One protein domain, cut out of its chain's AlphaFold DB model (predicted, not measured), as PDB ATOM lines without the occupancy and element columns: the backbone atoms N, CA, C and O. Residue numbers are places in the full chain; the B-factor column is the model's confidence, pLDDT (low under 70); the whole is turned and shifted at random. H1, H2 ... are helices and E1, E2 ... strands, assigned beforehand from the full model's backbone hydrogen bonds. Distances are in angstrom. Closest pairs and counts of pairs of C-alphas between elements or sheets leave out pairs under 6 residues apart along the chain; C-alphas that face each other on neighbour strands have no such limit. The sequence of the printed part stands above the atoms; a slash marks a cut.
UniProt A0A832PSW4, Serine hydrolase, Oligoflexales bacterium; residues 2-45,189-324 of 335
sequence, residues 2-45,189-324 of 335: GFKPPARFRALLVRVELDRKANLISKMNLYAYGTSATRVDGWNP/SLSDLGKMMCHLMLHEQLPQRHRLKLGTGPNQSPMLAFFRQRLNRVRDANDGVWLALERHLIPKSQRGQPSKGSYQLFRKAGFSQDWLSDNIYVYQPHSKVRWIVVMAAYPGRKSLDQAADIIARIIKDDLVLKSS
ATOM      1  N   GLY A   2     100.326  -6.753 -25.880       77.75
ATOM      2  CA  GLY A   2     101.628  -6.161 -25.515       77.75
ATOM      3  C   GLY A   2     101.766  -4.668 -25.844       77.75
ATOM      4  O   GLY A   2     102.677  -4.276 -26.566       77.75
ATOM      5  N   PHE A   3     100.832  -3.838 -25.375       86.19
ATOM      6  CA  PHE A   3     100.869  -2.387 -25.559       86.19
ATOM      7  C   PHE A   3     102.036  -1.774 -24.785       86.19
ATOM      8  O   PHE A   3     102.140  -1.966 -23.574       86.19
ATOM      9  N   LYS A   4     102.879  -1.004 -25.476       88.44
ATOM     10  CA  LYS A   4     103.923  -0.191 -24.854       88.44
ATOM     11  C   LYS A   4     103.500   1.277 -24.953       88.44
ATOM     12  O   LYS A   4     103.479   1.811 -26.061       88.44
ATOM     13  N   PRO A   5     103.102   1.919 -23.842       90.06
ATOM     14  CA  PRO A   5     102.670   3.310 -23.871       90.06
ATOM     15  C   PRO A   5     103.827   4.225 -24.312       90.06
ATOM     16  O   PRO A   5     104.966   4.022 -23.888       90.06
ATOM     17  N   PRO A   6     103.557   5.270 -25.111       88.62
ATOM     18  CA  PRO A   6     104.499   6.369 -25.294       88.62
ATOM     19  C   PRO A   6     104.890   7.019 -23.960       88.62
ATOM     20  O   PRO A   6     104.124   6.988 -22.995       88.62
ATOM     21  N   ALA A   7     106.041   7.699 -23.938       82.94
ATOM     22  CA  ALA A   7     106.668   8.235 -22.724       82.94
ATOM     23  C   ALA A   7     105.737   9.067 -21.823       82.94
ATOM     24  O   ALA A   7     105.847   9.015 -20.601       82.94
ATOM     25  N   ARG A   8     104.814   9.847 -22.404       92.31
ATOM     26  CA  ARG A   8     103.858  10.673 -21.640       92.31
ATOM     27  C   ARG A   8     102.413  10.405 -22.057       92.31
ATOM     28  O   ARG A   8     101.633  11.335 -22.256       92.31
ATOM     29  N   PHE A   9     102.070   9.131 -22.220       95.00
ATOM     30  CA  PHE A   9     100.718   8.697 -22.557       95.00
ATOM     31  C   PHE A   9      99.732   8.895 -21.399       95.00
ATOM     32  O   PHE A   9     100.014   8.581 -20.242       95.00
ATOM     33  N   ARG A  10      98.545   9.394 -21.735       95.44
ATOM     34  CA  ARG A  10      97.402   9.567 -20.843       95.44
ATOM     35  C   ARG A  10      96.148   9.113 -21.575       95.44
ATOM     36  O   ARG A  10      95.951   9.467 -22.738       95.44
ATOM     37  N   ALA A  11      95.272   8.397 -20.883       96.31
ATOM     38  CA  ALA A  11      93.970   8.035 -21.420       96.31
ATOM     39  C   ALA A  11      92.899   8.006 -20.329       96.31
ATOM     40  O   ALA A  11      93.160   7.638 -19.185       96.31
ATOM     41  N   LEU A  12      91.686   8.377 -20.717       97.62
ATOM     42  CA  LEU A  12      90.465   8.220 -19.951       97.62
ATOM     43  C   LEU A  12      89.397   7.654 -20.882       97.62
ATOM     44  O   LEU A  12      89.040   8.277 -21.881       97.62
ATOM     45  N   LEU A  13      88.869   6.491 -20.532       97.50
ATOM     46  CA  LEU A  13      87.710   5.903 -21.179       97.50
ATOM     47  C   LEU A  13      86.538   5.980 -20.206       97.50
ATOM     48  O   LEU A  13      86.639   5.553 -19.057       97.50
ATOM     49  N   VAL A  14      85.411   6.502 -20.672       97.75
ATOM     50  CA  VAL A  14      84.156   6.516 -19.925       97.75
ATOM     51  C   VAL A  14      83.155   5.671 -20.682       97.75
ATOM     52  O   VAL A  14      82.742   6.008 -21.792       97.75
ATOM     53  N   ARG A  15      82.748   4.572 -20.060       97.06
ATOM     54  CA  ARG A  15      81.688   3.710 -20.559       97.06
ATOM     55  C   ARG A  15      80.382   4.094 -19.895       97.06
ATOM     56  O   ARG A  15      80.235   3.944 -18.681       97.06
ATOM     57  N   VAL A  16      79.428   4.545 -20.694       97.31
ATOM     58  CA  VAL A  16      78.114   4.980 -20.225       97.31
ATOM     59  C   VAL A  16      77.076   3.938 -20.605       97.31
ATOM     60  O   VAL A  16      77.003   3.526 -21.762       97.31
ATOM     61  N   GLU A  17      76.259   3.534 -19.639       96.12
ATOM     62  CA  GLU A  17      75.051   2.748 -19.865       96.12
ATOM     63  C   GLU A  17      73.826   3.627 -19.628       96.12
ATOM     64  O   GLU A  17      73.741   4.354 -18.637       96.12
ATOM     65  N   LEU A  18      72.879   3.559 -20.556       95.31
ATOM     66  CA  LEU A  18      71.578   4.191 -20.424       95.31
ATOM     67  C   LEU A  18      70.580   3.233 -19.766       95.31
ATOM     68  O   LEU A  18      70.786   2.017 -19.705       95.31
ATOM     69  N   ASP A  19      69.494   3.785 -19.246       94.31
ATOM     70  CA  ASP A  19      68.391   3.022 -18.673       94.31
ATOM     71  C   ASP A  19      67.626   2.195 -19.730       94.31
ATOM     72  O   ASP A  19      67.965   2.125 -20.919       94.31
ATOM     73  N   ARG A  20      66.557   1.514 -19.298       90.44
ATOM     74  CA  ARG A  20      65.787   0.646 -20.198       90.44
ATOM     75  C   ARG A  20      65.148   1.408 -21.362       90.44
ATOM     76  O   ARG A  20      65.022   0.804 -22.428       90.44
ATOM     77  N   LYS A  21      64.793   2.680 -21.161       91.56
ATOM     78  CA  LYS A  21      64.129   3.547 -22.143       91.56
ATOM     79  C   LYS A  21      65.109   4.416 -22.946       91.56
ATOM     80  O   LYS A  21      64.677   5.093 -23.865       91.56
ATOM     81  N   ALA A  22      66.408   4.355 -22.641       89.94
ATOM     82  CA  ALA A  22      67.447   5.237 -23.176       89.94
ATOM     83  C   ALA A  22      67.233   6.736 -22.862       89.94
ATOM     84  O   ALA A  22      67.750   7.607 -23.565       89.94
ATOM     85  N   ASN A  23      66.512   7.027 -21.778       90.56
ATOM     86  CA  ASN A  23      66.147   8.380 -21.360       90.56
ATOM     87  C   ASN A  23      67.129   8.965 -20.348       90.56
ATOM     88  O   ASN A  23      67.313  10.175 -20.313       90.56
ATOM     89  N   LEU A  24      67.750   8.121 -19.524       93.62
ATOM     90  CA  LEU A  24      68.647   8.539 -18.452       93.62
ATOM     91  C   LEU A  24      69.935   7.726 -18.480       93.62
ATOM     92  O   LEU A  24      69.955   6.581 -18.936       93.62
ATOM     93  N   ILE A  25      71.007   8.308 -17.950       96.12
ATOM     94  CA  ILE A  25      72.230   7.565 -17.642       96.12
ATOM     95  C   ILE A  25      71.965   6.700 -16.407       96.12
ATOM     96  O   ILE A  25      71.646   7.223 -15.342       96.12
ATOM     97  N   SER A  26      72.110   5.383 -16.548       96.56
ATOM     98  CA  SER A  26      71.961   4.426 -15.447       96.56
ATOM     99  C   SER A  26      73.293   4.109 -14.774       96.56
ATOM    100  O   SER A  26      73.335   3.867 -13.570       96.56
ATOM    101  N   LYS A  27      74.395   4.117 -15.536       96.69
ATOM    102  CA  LYS A  27      75.734   3.817 -15.019       96.69
ATOM    103  C   LYS A  27      76.819   4.522 -15.827       96.69
ATOM    104  O   LYS A  27      76.744   4.587 -17.052       96.69
ATOM    105  N   MET A  28      77.870   4.973 -15.147       96.88
ATOM    106  CA  MET A  28      79.134   5.376 -15.767       96.88
ATOM    107  C   MET A  28      80.283   4.599 -15.133       96.88
ATOM    108  O   MET A  28      80.414   4.585 -13.913       96.88
ATOM    109  N   ASN A  29      81.116   3.967 -15.957       96.56
ATOM    110  CA  ASN A  29      82.364   3.343 -15.521       96.56
ATOM    111  C   ASN A  29      83.525   4.127 -16.122       96.56
ATOM    112  O   ASN A  29      83.524   4.399 -17.325       96.56
ATOM    113  N   LEU A  30      84.490   4.499 -15.288       95.94
ATOM    114  CA  LEU A  30      85.652   5.278 -15.689       95.94
ATOM    115  C   LEU A  30      86.889   4.385 -15.629       95.94
ATOM    116  O   LEU A  30      87.149   3.755 -14.608       95.94
ATOM    117  N   TYR A  31      87.655   4.372 -16.712       95.25
ATOM    118  CA  TYR A  31      88.915   3.650 -16.829       95.25
ATOM    119  C   TYR A  31      89.996   4.657 -17.199       95.25
ATOM    120  O   TYR A  31      89.984   5.215 -18.297       95.25
ATOM    121  N   ALA A  32      90.907   4.928 -16.272       94.19
ATOM    122  CA  ALA A  32      92.013   5.851 -16.487       94.19
ATOM    123  C   ALA A  32      93.324   5.077 -16.633       94.19
ATOM    124  O   ALA A  32      93.579   4.123 -15.900       94.19
ATOM    125  N   TYR A  33      94.164   5.510 -17.570       90.50
ATOM    126  CA  TYR A  33      95.538   5.040 -17.659       90.50
ATOM    127  C   TYR A  33      96.428   5.881 -16.732       90.50
ATOM    128  O   TYR A  33      96.705   7.057 -17.001       90.50
ATOM    129  N   GLY A  34      96.844   5.274 -15.619       79.44
ATOM    130  CA  GLY A  34      97.586   5.938 -14.546       79.44
ATOM    131  C   GLY A  34      96.762   6.990 -13.789       79.44
ATOM    132  O   GLY A  34      95.553   7.122 -13.961       79.44
ATOM    133  N   THR A  35      97.427   7.792 -12.956       73.31
ATOM    134  CA  THR A  35      96.801   8.839 -12.117       73.31
ATOM    135  C   THR A  35      96.619  10.184 -12.839       73.31
ATOM    136  O   THR A  35      96.254  11.192 -12.239       73.31
ATOM    137  N   SER A  36      96.878  10.234 -14.148       79.88
ATOM    138  CA  SER A  36      97.051  11.484 -14.901       79.88
ATOM    139  C   SER A  36      95.758  12.100 -15.453       79.88
ATOM    140  O   SER A  36      95.774  13.245 -15.905       79.88
ATOM    141  N   ALA A  37      94.632  11.379 -15.419       86.19
ATOM    142  CA  ALA A  37      93.404  11.801 -16.096       86.19
ATOM    143  C   ALA A  37      92.773  13.081 -15.515       86.19
ATOM    144  O   ALA A  37      92.092  13.810 -16.238       86.19
ATOM    145  N   THR A  38      92.996  13.375 -14.232       89.94
ATOM    146  CA  THR A  38      92.492  14.578 -13.542       89.94
ATOM    147  C   THR A  38      93.525  15.704 -13.458       89.94
ATOM    148  O   THR A  38      93.170  16.830 -13.121       89.94
ATOM    149  N   ARG A  39      94.791  15.432 -13.797       91.19
ATOM    150  CA  ARG A  39      95.881  16.411 -13.737       91.19
ATOM    151  C   ARG A  39      95.803  17.401 -14.894       91.19
ATOM    152  O   ARG A  39      95.690  17.004 -16.054       91.19
ATOM    153  N   VAL A  40      95.910  18.688 -14.573       92.00
ATOM    154  CA  VAL A  40      95.959  19.776 -15.567       92.00
ATOM    155  C   VAL A  40      97.375  20.086 -16.049       92.00
ATOM    156  O   VAL A  40      97.550  20.726 -17.079       92.00
ATOM    157  N   ASP A  41      98.385  19.630 -15.315       90.50
ATOM    158  CA  ASP A  41      99.792  19.917 -15.545       90.50
ATOM    159  C   ASP A  41     100.497  18.817 -16.354       90.50
ATOM    160  O   ASP A  41     100.020  17.683 -16.503       90.50
ATOM    161  N   GLY A  42     101.665  19.163 -16.899       89.06
ATOM    162  CA  GLY A  42     102.555  18.219 -17.573       89.06
ATOM    163  C   GLY A  42     102.046  17.689 -18.919       89.06
ATOM    164  O   GLY A  42     102.488  16.608 -19.318       89.06
ATOM    165  N   TRP A  43     101.135  18.396 -19.591       93.25
ATOM    166  CA  TRP A  43     100.698  18.112 -20.962       93.25
ATOM    167  C   TRP A  43     100.129  19.362 -21.651       93.25
ATOM    168  O   TRP A  43      99.847  20.356 -20.983       93.25
ATOM    169  N   ASN A  44      99.965  19.314 -22.977       94.12
ATOM    170  CA  ASN A  44      99.370  20.391 -23.769       94.12
ATOM    171  C   ASN A  44      98.060  19.907 -24.429       94.12
ATOM    172  O   ASN A  44      98.105  18.969 -25.228       94.12
ATOM    173  N   PRO A  45      96.899  20.534 -24.149       95.44
ATOM    174  CA  PRO A  45      95.623  20.141 -24.755       95.44
ATOM    175  C   PRO A  45      95.503  20.492 -26.239       95.44
ATOM    176  O   PRO A  45      94.604  20.002 -26.929       95.44
ATOM    177  N   SER A 189      92.161  19.081 -17.997       96.88
ATOM    178  CA  SER A 189      92.447  17.670 -17.744       96.88
ATOM    179  C   SER A 189      91.694  16.789 -18.745       96.88
ATOM    180  O   SER A 189      90.706  17.213 -19.352       96.88
ATOM    181  N   LEU A 190      92.115  15.531 -18.900       97.25
ATOM    182  CA  LEU A 190      91.365  14.567 -19.716       97.25
ATOM    183  C   LEU A 190      89.947  14.360 -19.157       97.25
ATOM    184  O   LEU A 190      88.996  14.222 -19.923       97.25
ATOM    185  N   SER A 191      89.796  14.391 -17.829       97.00
ATOM    186  CA  SER A 191      88.500  14.327 -17.150       97.00
ATOM    187  C   SER A 191      87.581  15.471 -17.567       97.00
ATOM    188  O   SER A 191      86.434  15.225 -17.930       97.00
ATOM    189  N   ASP A 192      88.075  16.708 -17.588       98.00
ATOM    190  CA  ASP A 192      87.269  17.870 -17.972       98.00
ATOM    191  C   ASP A 192      86.904  17.859 -19.463       98.00
ATOM    192  O   ASP A 192      85.784  18.222 -19.835       98.00
ATOM    193  N   LEU A 193      87.799  17.393 -20.337       98.12
ATOM    194  CA  LEU A 193      87.474  17.163 -21.748       98.12
ATOM    195  C   LEU A 193      86.380  16.097 -21.899       98.12
ATOM    196  O   LEU A 193      85.406  16.311 -22.628       98.12
ATOM    197  N   GLY A 194      86.494  14.986 -21.167       97.81
ATOM    198  CA  GLY A 194      85.507  13.907 -21.167       97.81
ATOM    199  C   GLY A 194      84.145  14.362 -20.641       97.81
ATOM    200  O   GLY A 194      83.120  14.067 -21.252       97.81
ATOM    201  N   LYS A 195      84.120  15.165 -19.569       97.69
ATOM    202  CA  LYS A 195      82.896  15.802 -19.058       97.69
ATOM    203  C   LYS A 195      82.253  16.692 -20.112       97.69
ATOM    204  O   LYS A 195      81.046  16.600 -20.306       97.69
ATOM    205  N   MET A 196      83.018  17.524 -20.822       98.25
ATOM    206  CA  MET A 196      82.436  18.384 -21.859       98.25
ATOM    207  C   MET A 196      81.828  17.556 -22.986       98.25
ATOM    208  O   MET A 196      80.723  17.849 -23.436       98.25
ATOM    209  N   MET A 197      82.510  16.490 -23.407       98.12
ATOM    210  CA  MET A 197      81.970  15.569 -24.402       98.12
ATOM    211  C   MET A 197      80.693  14.879 -23.899       98.12
ATOM    212  O   MET A 197      79.728  14.762 -24.648       98.12
ATOM    213  N   CYS A 198      80.630  14.507 -22.618       97.19
ATOM    214  CA  CYS A 198      79.407  14.013 -21.982       97.19
ATOM    215  C   CYS A 198      78.280  15.056 -22.028       97.19
ATOM    216  O   CYS A 198      77.188  14.757 -22.505       97.19
ATOM    217  N   HIS A 199      78.537  16.289 -21.587       96.00
ATOM    218  CA  HIS A 199      77.563  17.385 -21.612       96.00
ATOM    219  C   HIS A 199      77.032  17.673 -23.019       96.00
ATOM    220  O   HIS A 199      75.851  17.977 -23.188       96.00
ATOM    221  N   LEU A 200      77.895  17.552 -24.026       95.62
ATOM    222  CA  LEU A 200      77.545  17.730 -25.426       95.62
ATOM    223  C   LEU A 200      76.745  16.565 -25.984       95.62
ATOM    224  O   LEU A 200      75.758  16.806 -26.664       95.62
ATOM    225  N   MET A 201      77.151  15.320 -25.749       95.56
ATOM    226  CA  MET A 201      76.624  14.156 -26.474       95.56
ATOM    227  C   MET A 201      75.509  13.412 -25.741       95.56
ATOM    228  O   MET A 201      74.726  12.723 -26.387       95.56
ATOM    229  N   LEU A 202      75.416  13.590 -24.422       94.75
ATOM    230  CA  LEU A 202      74.396  13.003 -23.549       94.75
ATOM    231  C   LEU A 202      73.472  14.066 -22.946       94.75
ATOM    232  O   LEU A 202      72.847  13.839 -21.915       94.75
ATOM    233  N   HIS A 203      73.414  15.245 -23.569       94.06
ATOM    234  CA  HIS A 203      72.663  16.409 -23.092       94.06
ATOM    235  C   HIS A 203      71.228  16.061 -22.680       94.06
ATOM    236  O   HIS A 203      70.791  16.408 -21.586       94.06
ATOM    237  N   GLU A 204      70.526  15.305 -23.519       92.00
ATOM    238  CA  GLU A 204      69.137  14.906 -23.313       92.00
ATOM    239  C   GLU A 204      68.989  13.884 -22.173       92.00
ATOM    240  O   GLU A 204      67.958  13.867 -21.504       92.00
ATOM    241  N   GLN A 205      70.028  13.088 -21.892       93.50
ATOM    242  CA  GLN A 205      70.057  12.110 -20.797       93.50
ATOM    243  C   GLN A 205      70.530  12.698 -19.460       93.50
ATOM    244  O   GLN A 205      70.439  12.034 -18.425       93.50
ATOM    245  N   LEU A 206      71.046  13.931 -19.456       92.69
ATOM    246  CA  LEU A 206      71.442  14.626 -18.236       92.69
ATOM    247  C   LEU A 206      70.230  15.292 -17.565       92.69
ATOM    248  O   LEU A 206      69.343  15.803 -18.261       92.69
ATOM    249  N   PRO A 207      70.200  15.378 -16.220       90.31
ATOM    250  CA  PRO A 207      69.240  16.223 -15.516       90.31
ATOM    251  C   PRO A 207      69.341  17.676 -15.986       90.31
ATOM    252  O   PRO A 207      70.444  18.163 -16.235       90.31
ATOM    253  N   GLN A 208      68.216  18.397 -16.051       88.44
ATOM    254  CA  GLN A 208      68.156  19.753 -16.617       88.44
ATOM    255  C   GLN A 208      69.196  20.715 -16.018       88.44
ATOM    256  O   GLN A 208      69.837  21.454 -16.758       88.44
ATOM    257  N   ARG A 209      69.444  20.648 -14.703       88.81
ATOM    258  CA  ARG A 209      70.458  21.472 -14.012       88.81
ATOM    259  C   ARG A 209      71.907  21.230 -14.463       88.81
ATOM    260  O   ARG A 209      72.771  22.053 -14.197       88.81
ATOM    261  N   HIS A 210      72.179  20.093 -15.103       90.81
ATOM    262  CA  HIS A 210      73.497  19.712 -15.622       90.81
ATOM    263  C   HIS A 210      73.593  19.873 -17.145       90.81
ATOM    264  O   HIS A 210      74.629  19.566 -17.736       90.81
ATOM    265  N   ARG A 211      72.524  20.329 -17.801       92.75
ATOM    266  CA  ARG A 211      72.513  20.562 -19.243       92.75
ATOM    267  C   ARG A 211      73.219  21.869 -19.574       92.75
ATOM    268  O   ARG A 211      73.076  22.866 -18.872       92.75
ATOM    269  N   LEU A 212      73.935  21.863 -20.695       94.31
ATOM    270  CA  LEU A 212      74.412  23.101 -21.304       94.31
ATOM    271  C   LEU A 212      73.208  23.949 -21.714       94.31
ATOM    272  O   LEU A 212      72.184  23.419 -22.156       94.31
ATOM    273  N   LYS A 213      73.366  25.264 -21.697       93.12
ATOM    274  CA  LYS A 213      72.407  26.256 -22.194       93.12
ATOM    275  C   LYS A 213      72.366  26.309 -23.723       93.12
ATOM    276  O   LYS A 213      72.188  27.358 -24.326       93.12
ATOM    277  N   LEU A 214      72.528  25.146 -24.344       90.19
ATOM    278  CA  LEU A 214      72.388  24.881 -25.765       90.19
ATOM    279  C   LEU A 214      71.050  24.211 -26.072       90.19
ATOM    280  O   LEU A 214      70.886  23.731 -27.183       90.19
ATOM    281  N   GLY A 215      70.105  24.129 -25.132       70.19
ATOM    282  CA  GLY A 215      68.762  23.623 -25.400       70.19
ATOM    283  C   GLY A 215      67.748  23.941 -24.312       70.19
ATOM    284  O   GLY A 215      68.110  24.249 -23.182       70.19
ATOM    285  N   THR A 216      66.474  23.894 -24.693       60.44
ATOM    286  CA  THR A 216      65.317  24.130 -23.823       60.44
ATOM    287  C   THR A 216      64.398  22.916 -23.902       60.44
ATOM    288  O   THR A 216      64.053  22.491 -25.004       60.44
ATOM    289  N   GLY A 217      63.982  22.379 -22.754       62.62
ATOM    290  CA  GLY A 217      63.071  21.232 -22.697       62.62
ATOM    291  C   GLY A 217      63.740  19.876 -22.988       62.62
ATOM    292  O   GLY A 217      64.965  19.758 -22.900       62.62
ATOM    293  N   PRO A 218      62.948  18.826 -23.275       62.22
ATOM    294  CA  PRO A 218      63.446  17.461 -23.469       62.22
ATOM    295  C   PRO A 218      64.147  17.240 -24.819       62.22
ATOM    296  O   PRO A 218      64.886  16.270 -24.958       62.22
ATOM    297  N   ASN A 219      63.942  18.133 -25.792       68.69
ATOM    298  CA  ASN A 219      64.392  17.946 -27.169       68.69
ATOM    299  C   ASN A 219      65.732  18.629 -27.460       68.69
ATOM    300  O   ASN A 219      66.064  19.680 -26.905       68.69
ATOM    301  N   GLN A 220      66.464  18.058 -28.417       79.50
ATOM    302  CA  GLN A 220      67.664  18.665 -28.979       79.50
ATOM    303  C   GLN A 220      67.342  20.038 -29.586       79.50
ATOM    304  O   GLN A 220      66.434  20.174 -30.406       79.50
ATOM    305  N   SER A 221      68.125  21.061 -29.240       85.56
ATOM    306  CA  SER A 221      67.979  22.377 -29.866       85.56
ATOM    307  C   SER A 221      68.741  22.477 -31.192       85.56
ATOM    308  O   SER A 221      69.743  21.777 -31.382       85.56
ATOM    309  N   PRO A 222      68.371  23.434 -32.066       90.44
ATOM    310  CA  PRO A 222      69.124  23.718 -33.280       90.44
ATOM    311  C   PRO A 222      70.609  24.024 -33.038       90.44
ATOM    312  O   PRO A 222      71.427  23.627 -33.856       90.44
ATOM    313  N   MET A 223      70.982  24.687 -31.933       92.31
ATOM    314  CA  MET A 223      72.393  24.971 -31.625       92.31
ATOM    315  C   MET A 223      73.169  23.709 -31.259       92.31
ATOM    316  O   MET A 223      74.293  23.514 -31.722       92.31
ATOM    317  N   LEU A 224      72.563  22.826 -30.467       93.94
ATOM    318  CA  LEU A 224      73.189  21.566 -30.086       93.94
ATOM    319  C   LEU A 224      73.338  20.628 -31.290       93.94
ATOM    320  O   LEU A 224      74.406  20.051 -31.492       93.94
ATOM    321  N   ALA A 225      72.298  20.522 -32.123       92.19
ATOM    322  CA  ALA A 225      72.349  19.782 -33.382       92.19
ATOM    323  C   ALA A 225      73.456  20.325 -34.299       92.19
ATOM    324  O   ALA A 225      74.284  19.569 -34.816       92.19
ATOM    325  N   PHE A 226      73.507  21.652 -34.438       91.62
ATOM    326  CA  PHE A 226      74.497  22.363 -35.237       91.62
ATOM    327  C   PHE A 226      75.936  22.073 -34.772       91.62
ATOM    328  O   PHE A 226      76.796  21.777 -35.606       91.62
ATOM    329  N   PHE A 227      76.175  22.056 -33.456       94.94
ATOM    330  CA  PHE A 227      77.462  21.699 -32.854       94.94
ATOM    331  C   PHE A 227      77.844  20.238 -33.120       94.94
ATOM    332  O   PHE A 227      78.921  19.961 -33.651       94.94
ATOM    333  N   ARG A 228      76.956  19.287 -32.793       94.06
ATOM    334  CA  ARG A 228      77.220  17.846 -32.951       94.06
ATOM    335  C   ARG A 228      77.538  17.479 -34.402       94.06
ATOM    336  O   ARG A 228      78.435  16.676 -34.641       94.06
ATOM    337  N   GLN A 229      76.885  18.122 -35.372       91.94
ATOM    338  CA  GLN A 229      77.162  17.906 -36.795       91.94
ATOM    339  C   GLN A 229      78.620  18.220 -37.183       91.94
ATOM    340  O   GLN A 229      79.151  17.581 -38.087       91.94
ATOM    341  N   ARG A 230      79.283  19.183 -36.523       92.25
ATOM    342  CA  ARG A 230      80.686  19.554 -36.814       92.25
ATOM    343  C   ARG A 230      81.696  18.609 -36.172       92.25
ATOM    344  O   ARG A 230      82.836  18.543 -36.626       92.25
ATOM    345  N   LEU A 231      81.284  17.876 -35.139       93.31
ATOM    346  CA  LEU A 231      82.119  16.854 -34.515       93.31
ATOM    347  C   LEU A 231      82.103  15.523 -35.282       93.31
ATOM    348  O   LEU A 231      83.085  14.791 -35.201       93.31
ATOM    349  N   ASN A 232      81.027  15.211 -36.014       89.38
ATOM    350  CA  ASN A 232      80.886  13.980 -36.808       89.38
ATOM    351  C   ASN A 232      81.312  14.195 -38.265       89.38
ATOM    352  O   ASN A 232      80.488  14.169 -39.183       89.38
ATOM    353  N   ARG A 233      82.598  14.486 -38.474       76.94
ATOM    354  CA  ARG A 233      83.184  14.624 -39.811       76.94
ATOM    355  C   ARG A 233      84.628  14.144 -39.829       76.94
ATOM    356  O   ARG A 233      85.394  14.458 -38.917       76.94
ATOM    357  N   VAL A 234      84.984  13.462 -40.913       71.62
ATOM    358  CA  VAL A 234      86.368  13.117 -41.252       71.62
ATOM    359  C   VAL A 234      87.148  14.406 -41.486       71.62
ATOM    360  O   VAL A 234      86.666  15.286 -42.194       71.62
ATOM    361  N   ARG A 235      88.319  14.544 -40.858       69.81
ATOM    362  CA  ARG A 235      89.137  15.766 -40.953       69.81
ATOM    363  C   ARG A 235      90.273  15.671 -41.954       69.81
ATOM    364  O   ARG A 235      90.521  16.624 -42.676       69.81
ATOM    365  N   ASP A 236      90.985  14.556 -41.914       70.94
ATOM    366  CA  ASP A 236      92.223  14.336 -42.644       70.94
ATOM    367  C   ASP A 236      92.330  12.835 -42.919       70.94
ATOM    368  O   ASP A 236      92.106  12.020 -42.018       70.94
ATOM    369  N   ALA A 237      92.640  12.476 -44.161       72.00
ATOM    370  CA  ALA A 237      92.826  11.091 -44.575       72.00
ATOM    371  C   ALA A 237      94.040  10.433 -43.894       72.00
ATOM    372  O   ALA A 237      94.106   9.210 -43.851       72.00
ATOM    373  N   ASN A 238      94.964  11.218 -43.329       79.38
ATOM    374  CA  ASN A 238      96.177  10.743 -42.657       79.38
ATOM    375  C   ASN A 238      96.056  10.672 -41.123       79.38
ATOM    376  O   ASN A 238      97.051  10.497 -40.418       79.38
ATOM    377  N   ASP A 239      94.851  10.823 -40.578       87.62
ATOM    378  CA  ASP A 239      94.617  10.800 -39.137       87.62
ATOM    379  C   ASP A 239      94.594   9.366 -38.584       87.62
ATOM    380  O   ASP A 239      93.565   8.688 -38.613       87.62
ATOM    381  N   GLY A 240      95.731   8.901 -38.057       90.88
ATOM    382  CA  GLY A 240      95.893   7.530 -37.557       90.88
ATOM    383  C   GLY A 240      94.870   7.119 -36.492       90.88
ATOM    384  O   GLY A 240      94.369   5.992 -36.523       90.88
ATOM    385  N   VAL A 241      94.472   8.043 -35.608       93.25
ATOM    386  CA  VAL A 241      93.451   7.797 -34.574       93.25
ATOM    387  C   VAL A 241      92.076   7.576 -35.200       93.25
ATOM    388  O   VAL A 241      91.385   6.612 -34.860       93.25
ATOM    389  N   TRP A 242      91.671   8.445 -36.129       90.62
ATOM    390  CA  TRP A 242      90.391   8.315 -36.826       90.62
ATOM    391  C   TRP A 242      90.338   7.048 -37.677       90.62
ATOM    392  O   TRP A 242      89.376   6.285 -37.586       90.62
ATOM    393  N   LEU A 243      91.396   6.784 -38.447       90.81
ATOM    394  CA  LEU A 243      91.507   5.595 -39.288       90.81
ATOM    395  C   LEU A 243      91.416   4.305 -38.467       90.81
ATOM    396  O   LEU A 243      90.778   3.348 -38.904       90.81
ATOM    397  N   ALA A 244      92.029   4.264 -37.280       92.88
ATOM    398  CA  ALA A 244      91.929   3.120 -36.380       92.88
ATOM    399  C   ALA A 244      90.478   2.882 -35.924       92.88
ATOM    400  O   ALA A 244      89.976   1.760 -36.010       92.88
ATOM    401  N   LEU A 245      89.772   3.935 -35.506       91.38
ATOM    402  CA  LEU A 245      88.366   3.839 -35.099       91.38
ATOM    403  C   LEU A 245      87.459   3.417 -36.257       91.38
ATOM    404  O   LEU A 245      86.664   2.491 -36.097       91.38
ATOM    405  N   GLU A 246      87.596   4.034 -37.433       89.62
ATOM    406  CA  GLU A 246      86.819   3.661 -38.618       89.62
ATOM    407  C   GLU A 246      87.068   2.211 -39.039       89.62
ATOM    408  O   GLU A 246      86.126   1.495 -39.381       89.62
ATOM    409  N   ARG A 247      88.320   1.745 -38.987       91.00
ATOM    410  CA  ARG A 247      88.687   0.376 -39.370       91.00
ATOM    411  C   ARG A 247      87.948  -0.676 -38.548       91.00
ATOM    412  O   ARG A 247      87.537  -1.694 -39.104       91.00
ATOM    413  N   HIS A 248      87.795  -0.442 -37.248       91.56
ATOM    414  CA  HIS A 248      87.221  -1.428 -36.330       91.56
ATOM    415  C   HIS A 248      85.719  -1.265 -36.125       91.56
ATOM    416  O   HIS A 248      85.024  -2.269 -35.962       91.56
ATOM    417  N   LEU A 249      85.224  -0.028 -36.141       89.50
ATOM    418  CA  LEU A 249      83.842   0.289 -35.793       89.50
ATOM    419  C   LEU A 249      82.971   0.518 -37.033       89.50
ATOM    420  O   LEU A 249      81.815   0.116 -37.040       89.50
ATOM    421  N   ILE A 250      83.497   1.119 -38.099       86.69
ATOM    422  CA  ILE A 250      82.687   1.527 -39.254       86.69
ATOM    423  C   ILE A 250      82.788   0.481 -40.383       86.69
ATOM    424  O   ILE A 250      83.901   0.103 -40.783       86.69
ATOM    425  N   PRO A 251      81.652   0.000 -40.934       85.44
ATOM    426  CA  PRO A 251      81.642  -0.874 -42.104       85.44
ATOM    427  C   PRO A 251      82.424  -0.261 -43.265       85.44
ATOM    428  O   PRO A 251      82.334   0.941 -43.504       85.44
ATOM    429  N   LYS A 252      83.165  -1.085 -44.017       85.12
ATOM    430  CA  LYS A 252      84.047  -0.621 -45.106       85.12
ATOM    431  C   LYS A 252      83.322   0.269 -46.128       85.12
ATOM    432  O   LYS A 252      83.912   1.240 -46.581       85.12
ATOM    433  N   SER A 253      82.050  -0.013 -46.421       83.25
ATOM    434  CA  SER A 253      81.207   0.758 -47.350       83.25
ATOM    435  C   SER A 253      80.780   2.145 -46.847       83.25
ATOM    436  O   SER A 253      80.226   2.917 -47.619       83.25
ATOM    437  N   GLN A 254      81.012   2.472 -45.571       80.38
ATOM    438  CA  GLN A 254      80.580   3.726 -44.938       80.38
ATOM    439  C   GLN A 254      81.745   4.599 -44.441       80.38
ATOM    440  O   GLN A 254      81.512   5.656 -43.856       80.38
ATOM    441  N   ARG A 255      82.997   4.165 -44.633       83.56
ATOM    442  CA  ARG A 255      84.191   4.912 -44.199       83.56
ATOM    443  C   ARG A 255      84.409   6.159 -45.050       83.56
ATOM    444  O   ARG A 255      84.002   6.194 -46.208       83.56
ATOM    445  N   GLY A 256      85.051   7.181 -44.486       73.81
ATOM    446  CA  GLY A 256      85.326   8.432 -45.202       73.81
ATOM    447  C   GLY A 256      84.127   9.386 -45.312       73.81
ATOM    448  O   GLY A 256      84.278  10.509 -45.784       73.81
ATOM    449  N   GLN A 257      82.942   8.972 -44.854       73.19
ATOM    450  CA  GLN A 257      81.720   9.776 -44.843       73.19
ATOM    451  C   GLN A 257      81.319  10.130 -43.405       73.19
ATOM    452  O   GLN A 257      81.698   9.422 -42.469       73.19
ATOM    453  N   PRO A 258      80.521  11.195 -43.183       70.50
ATOM    454  CA  PRO A 258      79.848  11.390 -41.906       70.50
ATOM    455  C   PRO A 258      79.127  10.105 -41.505       70.50
ATOM    456  O   PRO A 258      78.303   9.579 -42.254       70.50
ATOM    457  N   SER A 259      79.461   9.598 -40.326       65.62
ATOM    458  CA  SER A 259      79.030   8.276 -39.888       65.62
ATOM    459  C   SER A 259      77.502   8.228 -39.717       65.62
ATOM    460  O   SER A 259      76.931   8.919 -38.866       65.62
ATOM    461  N   LYS A 260      76.823   7.449 -40.574       66.56
ATOM    462  CA  LYS A 260      75.361   7.263 -40.612       66.56
ATOM    463  C   LYS A 260      75.019   5.769 -40.638       66.56
ATOM    464  O   LYS A 260      75.640   5.002 -41.361       66.56
ATOM    465  N   GLY A 261      74.013   5.358 -39.864       63.59
ATOM    466  CA  GLY A 261      73.467   3.990 -39.866       63.59
ATOM    467  C   GLY A 261      74.232   2.961 -39.020       63.59
ATOM    468  O   GLY A 261      73.596   2.185 -38.314       63.59
ATOM    469  N   SER A 262      75.568   2.973 -39.036       75.94
ATOM    470  CA  SER A 262      76.407   2.152 -38.144       75.94
ATOM    471  C   SER A 262      76.849   2.938 -36.900       75.94
ATOM    472  O   SER A 262      76.124   3.824 -36.444       75.94
ATOM    473  N   TYR A 263      78.007   2.614 -36.314       83.56
ATOM    474  CA  TYR A 263      78.566   3.429 -35.238       83.56
ATOM    475  C   TYR A 263      78.745   4.869 -35.713       83.56
ATOM    476  O   TYR A 263      79.045   5.129 -36.871       83.56
ATOM    477  N   GLN A 264      78.554   5.807 -34.803       87.75
ATOM    478  CA  GLN A 264      78.741   7.218 -35.020       87.75
ATOM    479  C   GLN A 264      79.886   7.712 -34.155       87.75
ATOM    480  O   GLN A 264      79.947   7.421 -32.956       87.75
ATOM    481  N   LEU A 265      80.777   8.466 -34.786       91.69
ATOM    482  CA  LEU A 265      81.983   9.006 -34.185       91.69
ATOM    483  C   LEU A 265      81.897  10.531 -34.182       91.69
ATOM    484  O   LEU A 265      81.598  11.151 -35.200       91.69
ATOM    485  N   PHE A 266      82.169  11.138 -33.034       94.19
ATOM    486  CA  PHE A 266      82.182  12.587 -32.852       94.19
ATOM    487  C   PHE A 266      83.481  12.960 -32.155       94.19
ATOM    488  O   PHE A 266      83.779  12.371 -31.120       94.19
ATOM    489  N   ARG A 267      84.263  13.916 -32.673       94.62
ATOM    490  CA  ARG A 267      85.569  14.216 -32.066       94.62
ATOM    491  C   ARG A 267      86.085  15.642 -32.187       94.62
ATOM    492  O   ARG A 267      85.804  16.377 -33.139       94.62
ATOM    493  N   LYS A 268      86.991  15.985 -31.269       96.25
ATOM    494  CA  LYS A 268      87.944  17.089 -31.417       96.25
ATOM    495  C   LYS A 268      89.355  16.628 -31.044       96.25
ATOM    496  O   LYS A 268      89.696  16.631 -29.875       96.25
ATOM    497  N   ALA A 269      90.195  16.393 -32.050       95.50
ATOM    498  CA  ALA A 269      91.641  16.293 -31.867       95.50
ATOM    499  C   ALA A 269      92.370  17.636 -31.717       95.50
ATOM    500  O   ALA A 269      91.869  18.701 -32.111       95.50
ATOM    501  N   GLY A 270      93.594  17.552 -31.204       95.44
ATOM    502  CA  GLY A 270      94.559  18.632 -31.108       95.44
ATOM    503  C   GLY A 270      95.988  18.134 -31.293       95.44
ATOM    504  O   GLY A 270      96.344  17.069 -30.802       95.44
ATOM    505  N   PHE A 271      96.802  18.936 -31.977       95.38
ATOM    506  CA  PHE A 271      98.242  18.726 -32.080       95.38
ATOM    507  C   PHE A 271      98.981  20.049 -31.860       95.38
ATOM    508  O   PHE A 271      98.636  21.042 -32.502       95.38
ATOM    509  N   SER A 272      99.936  20.086 -30.933       94.94
ATOM    510  CA  SER A 272     100.800  21.246 -30.669       94.94
ATOM    511  C   SER A 272     101.968  20.839 -29.777       94.94
ATOM    512  O   SER A 272     101.763  20.050 -28.860       94.94
ATOM    513  N   GLN A 273     103.163  21.396 -30.007       93.44
ATOM    514  CA  GLN A 273     104.361  21.119 -29.191       93.44
ATOM    515  C   GLN A 273     104.600  19.608 -28.997       93.44
ATOM    516  O   GLN A 273     104.785  19.136 -27.876       93.44
ATOM    517  N   ASP A 274     104.469  18.847 -30.088       95.50
ATOM    518  CA  ASP A 274     104.559  17.380 -30.141       95.50
ATOM    519  C   ASP A 274     103.589  16.596 -29.250       95.50
ATOM    520  O   ASP A 274     103.678  15.371 -29.163       95.50
ATOM    521  N   TRP A 275     102.605  17.261 -28.652       96.44
ATOM    522  CA  TRP A 275     101.463  16.599 -28.047       96.44
ATOM    523  C   TRP A 275     100.400  16.326 -29.090       96.44
ATOM    524  O   TRP A 275      99.904  17.255 -29.728       96.44
ATOM    525  N   LEU A 276      99.995  15.066 -29.208       96.38
ATOM    526  CA  LEU A 276      98.756  14.678 -29.863       96.38
ATOM    527  C   LEU A 276      97.701  14.399 -28.794       96.38
ATOM    528  O   LEU A 276      97.972  13.735 -27.799       96.38
ATOM    529  N   SER A 277      96.487  14.889 -29.007       96.62
ATOM    530  CA  SER A 277      95.344  14.635 -28.136       96.62
ATOM    531  C   SER A 277      94.070  14.437 -28.942       96.62
ATOM    532  O   SER A 277      93.921  14.996 -30.032       96.62
ATOM    533  N   ASP A 278      93.143  13.654 -28.403       96.75
ATOM    534  CA  ASP A 278      91.820  13.470 -28.987       96.75
ATOM    535  C   ASP A 278      90.753  13.287 -27.908       96.75
ATOM    536  O   ASP A 278      91.015  12.739 -26.838       96.75
ATOM    537  N   ASN A 279      89.551  13.774 -28.197       97.88
ATOM    538  CA  ASN A 279      88.370  13.662 -27.352       97.88
ATOM    539  C   ASN A 279      87.213  13.210 -28.231       97.88
ATOM    540  O   ASN A 279      86.784  13.951 -29.120       97.88
ATOM    541  N   ILE A 280      86.750  11.991 -27.995       96.88
ATOM    542  CA  ILE A 280      85.962  11.209 -28.936       96.88
ATOM    543  C   ILE A 280      84.734  10.677 -28.215       96.88
ATOM    544  O   ILE A 280      84.830  10.152 -27.111       96.88
ATOM    545  N   TYR A 281      83.581  10.761 -28.859       97.19
ATOM    546  CA  TYR A 281      82.375  10.057 -28.465       97.19
ATOM    547  C   TYR A 281      82.014   9.027 -29.526       97.19
ATOM    548  O   TYR A 281      81.978   9.332 -30.721       97.19
ATOM    549  N   VAL A 282      81.729   7.814 -29.065       94.62
ATOM    550  CA  VAL A 282      81.326   6.675 -29.881       94.62
ATOM    551  C   VAL A 282      79.928   6.246 -29.465       94.62
ATOM    552  O   VAL A 282      79.645   5.970 -28.294       94.62
ATOM    553  N   TYR A 283      79.049   6.156 -30.454       88.44
ATOM    554  CA  TYR A 283      77.660   5.762 -30.287       88.44
ATOM    555  C   TYR A 283      77.279   4.718 -31.325       88.44
ATOM    556  O   TYR A 283      77.542   4.912 -32.497       88.44
ATOM    557  N   GLN A 284      76.597   3.648 -30.932       85.75
ATOM    558  CA  GLN A 284      75.904   2.782 -31.882       85.75
ATOM    559  C   GLN A 284      74.394   3.029 -31.804       85.75
ATOM    560  O   GLN A 284      73.835   2.862 -30.711       85.75
ATOM    561  N   PRO A 285      73.721   3.373 -32.917       82.56
ATOM    562  CA  PRO A 285      72.268   3.436 -32.987       82.56
ATOM    563  C   PRO A 285      71.606   2.228 -32.328       82.56
ATOM    564  O   PRO A 285      72.057   1.096 -32.488       82.56
ATOM    565  N   HIS A 286      70.561   2.483 -31.539       82.31
ATOM    566  CA  HIS A 286      69.783   1.477 -30.794       82.31
ATOM    567  C   HIS A 286      70.523   0.732 -29.666       82.31
ATOM    568  O   HIS A 286      69.889   0.022 -28.883       82.31
ATOM    569  N   SER A 287      71.834   0.925 -29.502       87.25
ATOM    570  CA  SER A 287      72.538   0.470 -28.303       87.25
ATOM    571  C   SER A 287      72.163   1.339 -27.100       87.25
ATOM    572  O   SER A 287      71.786   2.506 -27.235       87.25
ATOM    573  N   LYS A 288      72.323   0.792 -25.894       91.31
ATOM    574  CA  LYS A 288      72.254   1.533 -24.619       91.31
ATOM    575  C   LYS A 288      73.630   1.907 -24.084       91.31
ATOM    576  O   LYS A 288      73.724   2.557 -23.053       91.31
ATOM    577  N   VAL A 289      74.687   1.490 -24.771       92.94
ATOM    578  CA  VAL A 289      76.066   1.749 -24.374       92.94
ATOM    579  C   VAL A 289      76.624   2.885 -25.225       92.94
ATOM    580  O   VAL A 289      76.344   2.974 -26.425       92.94
ATOM    581  N   ARG A 290      77.387   3.773 -24.594       95.00
ATOM    582  CA  ARG A 290      78.167   4.837 -25.234       95.00
ATOM    583  C   ARG A 290      79.574   4.819 -24.674       95.00
ATOM    584  O   ARG A 290      79.775   4.432 -23.521       95.00
ATOM    585  N   TRP A 291      80.513   5.305 -25.465       97.56
ATOM    586  CA  TRP A 291      81.885   5.484 -25.023       97.56
ATOM    587  C   TRP A 291      82.324   6.922 -25.240       97.56
ATOM    588  O   TRP A 291      82.060   7.508 -26.286       97.56
ATOM    589  N   ILE A 292      83.006   7.479 -24.247       98.31
ATOM    590  CA  ILE A 292      83.805   8.694 -24.381       98.31
ATOM    591  C   ILE A 292      85.258   8.271 -24.207       98.31
ATOM    592  O   ILE A 292      85.592   7.604 -23.230       98.31
ATOM    593  N   VAL A 293      86.112   8.635 -25.152       98.06
ATOM    594  CA  VAL A 293      87.539   8.315 -25.153       98.06
ATOM    595  C   VAL A 293      88.302   9.622 -25.222       98.06
ATOM    596  O   VAL A 293      88.160  10.378 -26.180       98.06
ATOM    597  N   VAL A 294      89.117   9.884 -24.210       98.06
ATOM    598  CA  VAL A 294      90.003  11.042 -24.169       98.06
ATOM    599  C   VAL A 294      91.426  10.542 -24.045       98.06
ATOM    600  O   VAL A 294      91.729   9.761 -23.146       98.06
ATOM    601  N   MET A 295      92.302  10.974 -24.939       97.19
ATOM    602  CA  MET A 295      93.693  10.540 -24.970       97.19
ATOM    603  C   MET A 295      94.621  11.720 -25.202       97.19
ATOM    604  O   MET A 295      94.263  12.675 -25.890       97.19
ATOM    605  N   ALA A 296      95.829  11.627 -24.659       97.00
ATOM    606  CA  ALA A 296      96.932  12.520 -24.968       97.00
ATOM    607  C   ALA A 296      98.254  11.750 -24.931       97.00
ATOM    608  O   ALA A 296      98.446  10.889 -24.074       97.00
ATOM    609  N   ALA A 297      99.169  12.051 -25.843       96.06
ATOM    610  CA  ALA A 297     100.490  11.442 -25.871       96.06
ATOM    611  C   ALA A 297     101.539  12.370 -26.471       96.06
ATOM    612  O   ALA A 297     101.234  13.312 -27.203       96.06
ATOM    613  N   TYR A 298     102.785  12.049 -26.145       95.25
ATOM    614  CA  TYR A 298     103.994  12.701 -26.615       95.25
ATOM    615  C   TYR A 298     105.089  11.634 -26.795       95.25
ATOM    616  O   TYR A 298     105.131  10.696 -25.985       95.25
ATOM    617  N   PRO A 299     106.009  11.792 -27.762       95.50
ATOM    618  CA  PRO A 299     106.040  12.840 -28.787       95.50
ATOM    619  C   PRO A 299     105.366  12.422 -30.103       95.50
ATOM    620  O   PRO A 299     105.389  11.260 -30.505       95.50
ATOM    621  N   GLY A 300     104.838  13.407 -30.822       94.19
ATOM    622  CA  GLY A 300     104.574  13.323 -32.255       94.19
ATOM    623  C   GLY A 300     103.174  12.849 -32.652       94.19
ATOM    624  O   GLY A 300     102.357  12.401 -31.848       94.19
ATOM    625  N   ARG A 301     102.897  12.957 -33.956       92.75
ATOM    626  CA  ARG A 301     101.564  12.766 -34.567       92.75
ATOM    627  C   ARG A 301     101.073  11.322 -34.642       92.75
ATOM    628  O   ARG A 301      99.909  11.120 -34.952       92.75
ATOM    629  N   LYS A 302     101.938  10.345 -34.375       93.69
ATOM    630  CA  LYS A 302     101.596   8.911 -34.381       93.69
ATOM    631  C   LYS A 302     101.523   8.314 -32.976       93.69
ATOM    632  O   LYS A 302     101.279   7.124 -32.808       93.69
ATOM    633  N   SER A 303     101.736   9.138 -31.948       95.00
ATOM    634  CA  SER A 303     101.842   8.684 -30.558       95.00
ATOM    635  C   SER A 303     100.550   8.069 -30.006       95.00
ATOM    636  O   SER A 303     100.602   7.349 -29.015       95.00
ATOM    637  N   LEU A 304      99.396   8.291 -30.644       96.00
ATOM    638  CA  LEU A 304      98.123   7.681 -30.245       96.00
ATOM    639  C   LEU A 304      97.666   6.519 -31.135       96.00
ATOM    640  O   LEU A 304      96.686   5.872 -30.779       96.00
ATOM    641  N   ASP A 305      98.346   6.208 -32.241       94.94
ATOM    642  CA  ASP A 305      97.833   5.277 -33.259       94.94
ATOM    643  C   ASP A 305      97.607   3.866 -32.695       94.94
ATOM    644  O   ASP A 305      96.527   3.289 -32.838       94.94
ATOM    645  N   GLN A 306      98.601   3.324 -31.984       95.06
ATOM    646  CA  GLN A 306      98.495   1.994 -31.372       95.06
ATOM    647  C   GLN A 306      97.429   1.956 -30.267       95.06
ATOM    648  O   GLN A 306      96.677   0.986 -30.162       95.06
ATOM    649  N   ALA A 307      97.342   3.013 -29.452       95.62
ATOM    650  CA  ALA A 307      96.339   3.118 -28.396       95.62
ATOM    651  C   ALA A 307      94.920   3.181 -28.984       95.62
ATOM    652  O   ALA A 307      94.027   2.480 -28.509       95.62
ATOM    653  N   ALA A 308      94.728   3.962 -30.049       96.00
ATOM    654  CA  ALA A 308      93.460   4.077 -30.756       96.00
ATOM    655  C   ALA A 308      93.013   2.732 -31.343       96.00
ATOM    656  O   ALA A 308      91.852   2.362 -31.181       96.00
ATOM    657  N   ASP A 309      93.923   1.968 -31.955       95.50
ATOM    658  CA  ASP A 309      93.629   0.632 -32.491       95.50
ATOM    659  C   ASP A 309      93.165  -0.349 -31.401       95.50
ATOM    660  O   ASP A 309      92.161  -1.046 -31.566       95.50
ATOM    661  N   ILE A 310      93.853  -0.373 -30.256       95.38
ATOM    662  CA  ILE A 310      93.495  -1.232 -29.119       95.38
ATOM    663  C   ILE A 310      92.142  -0.825 -28.532       95.38
ATOM    664  O   ILE A 310      91.279  -1.675 -28.312       95.38
ATOM    665  N   ILE A 311      91.936   0.470 -28.292       95.50
ATOM    666  CA  ILE A 311      90.697   0.982 -27.703       95.50
ATOM    667  C   ILE A 311      89.513   0.732 -28.639       95.50
ATOM    668  O   ILE A 311      88.453   0.316 -28.178       95.50
ATOM    669  N   ALA A 312      89.688   0.917 -29.947       94.56
ATOM    670  CA  ALA A 312      88.643   0.640 -30.923       94.56
ATOM    671  C   ALA A 312      88.214  -0.839 -30.903       94.56
ATOM    672  O   ALA A 312      87.016  -1.122 -30.975       94.56
ATOM    673  N   ARG A 313      89.159  -1.776 -30.726       93.69
ATOM    674  CA  ARG A 313      88.855  -3.204 -30.529       93.69
ATOM    675  C   ARG A 313      88.101  -3.470 -29.229       93.69
ATOM    676  O   ARG A 313      87.057  -4.105 -29.273       93.69
ATOM    677  N   ILE A 314      88.548  -2.903 -28.106       92.81
ATOM    678  CA  ILE A 314      87.856  -3.031 -26.807       92.81
ATOM    679  C   ILE A 314      86.399  -2.558 -26.908       92.81
ATOM    680  O   ILE A 314      85.483  -3.228 -26.434       92.81
ATOM    681  N   ILE A 315      86.177  -1.405 -27.546       92.94
ATOM    682  CA  ILE A 315      84.841  -0.836 -27.746       92.94
ATOM    683  C   ILE A 315      83.985  -1.760 -28.617       92.94
ATOM    684  O   ILE A 315      82.829  -2.016 -28.280       92.94
ATOM    685  N   LYS A 316      84.546  -2.271 -29.720       90.38
ATOM    686  CA  LYS A 316      83.866  -3.218 -30.609       90.38
ATOM    687  C   LYS A 316      83.441  -4.478 -29.853       90.38
ATOM    688  O   LYS A 316      82.280  -4.871 -29.946       90.38
ATOM    689  N   ASP A 317      84.347  -5.068 -29.080       88.62
ATOM    690  CA  ASP A 317      84.112  -6.322 -28.360       88.62
ATOM    691  C   ASP A 317      83.030  -6.163 -27.279       88.62
ATOM    692  O   ASP A 317      82.104  -6.973 -27.213       88.62
ATOM    693  N   ASP A 318      83.060  -5.082 -26.489       86.88
ATOM    694  CA  ASP A 318      82.018  -4.794 -25.486       86.88
ATOM    695  C   ASP A 318      80.625  -4.623 -26.117       86.88
ATOM    696  O   ASP A 318      79.609  -5.030 -25.541       86.88
ATOM    697  N   LEU A 319      80.564  -4.041 -27.316       76.88
ATOM    698  CA  LEU A 319      79.309  -3.788 -28.021       76.88
ATOM    699  C   LEU A 319      78.765  -5.053 -28.710       76.88
ATOM    700  O   LEU A 319      77.547  -5.237 -28.763       76.88
ATOM    701  N   VAL A 320      79.635  -5.971 -29.143       72.25
ATOM    702  CA  VAL A 320      79.254  -7.285 -29.693       72.25
ATOM    703  C   VAL A 320      78.830  -8.270 -28.593       72.25
ATOM    704  O   VAL A 320      77.798  -8.925 -28.720       72.25
ATOM    705  N   LEU A 321      79.550  -8.350 -27.470       59.81
ATOM    706  CA  LEU A 321      79.257  -9.305 -26.388       59.81
ATOM    707  C   LEU A 321      77.887  -9.086 -25.715       59.81
ATOM    708  O   LEU A 321      77.313 -10.014 -25.140       59.81
ATOM    709  N   LYS A 322      77.320  -7.876 -25.794       54.31
ATOM    710  CA  LYS A 322      75.957  -7.598 -25.308       54.31
ATOM    711  C   LYS A 322      74.855  -7.887 -26.335       54.31
ATOM    712  O   LYS A 322      73.703  -8.040 -25.925       54.31
ATOM    713  N   SER A 323      75.163  -7.991 -27.629       50.62
ATOM    714  CA  SER A 323      74.171  -8.381 -28.642       50.62
ATOM    715  C   SER A 323      73.953  -9.901 -28.669       50.62
ATOM    716  O   SER A 323      72.816 -10.351 -28.818       50.62
ATOM    717  N   SER A 324      74.999 -10.697 -28.412       37.78
ATOM    718  CA  SER A 324      74.939 -12.167 -28.382       37.78
ATOM    719  C   SER A 324      74.177 -12.735 -27.178       37.78
ATOM    720  O   SER A 324      73.368 -13.644 -27.357       37.78
TER     721      SER A 324
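This is residues 2 to 45 and 189 to 324 of the 335 residues of the protein "Serine hydrolase" of Oligoflexales bacterium (UniProt A0A832PSW4). A twisted sheet of six strands stands between helices on both faces: H3 and H4 lie side by side over one face, and H1 crosses the other slantwise. H2 sits at the edge by E3, reached from H1 by a long loop, residues 202 to 221. The printed part has 180 residues, with four named helices and six named strands in the order E1 E2 H1 H2 H3 E3 E4 E5 E6 H4, of mixed class. The sheet is branched and its neighbour pairs are antiparallel. The whole is compact, with a radius of gyration of the C-alphas of 15.9 A and spans of 44 by 38 by 29 A.

Find C-alpha 10 at (97.402, 9.567, -20.843); from there E1, residues 10 to 18, runs 26.4 A, and E2, residues 25 to 33, returns over 23.4 A. After the cut come H1, residues 190 to 201, 16.2 A long, H2, residues 222 to 231, and H3, residues 240 to 249. E3, residues 264 to 267, runs on into E4, residues 270 to 272, at 30 degrees. E5, residues 275 to 283, begins at C-alpha 275 (101.463, 16.599, -28.047); E6 is residues 289 to 297. H4, residues 305 to 324, runs 29.2 A to C-alpha 324 at (74.939, -12.167, -28.382).

Begin at E5: E3 and E4 lie on one side of it and E6 on the other, and E4 E5 E6 form a meander, each strand the antiparallel neighbour of the one before. Look for N 266 and O 281 at 2.9 A for E3 and E5, N 270 and O 277 at 2.8 A for E4 and E5, and N 280 and O 293 at 2.8 A for E5 and E6. E1 lies on one side of E6 and E5 on the other side, with N 12 and O 294 within hydrogen-bond range at 2.8 A for E1 and E6; E1 and the edge strand E2 form a hairpin, with N 15 and O 29 within hydrogen-bond range at 2.8 A. H1 is over E5 and E6 at a height over the sheet of 8.4 A. On the opposite face, H3 and H4 touch at a shallow tilt of 16 degrees, the same way, with the C-alphas of Ala 244 and Asp 309 closest at 4.9 A. H2 only grazes the sheet; its closest C-alpha pair with E3 is Leu 231 and Phe 266, 4.6 A. Every O i to N i+4 pair is within hydrogen-bond range in H1 and H3; in H2 5 of 6 are, in H4 14 of 16.

The C-alphas farthest apart, Gly 2 and Gly 217, are 47.4 A apart. Residues 46 to 188 are not printed; C-alphas 45 and 189 stand 8.1 A apart across the cut. The links H1 to H2 and H3 to E3 are long. The pLDDT is under 70 at residues 216 to 219, 235, 259 to 261 and 321 to 324.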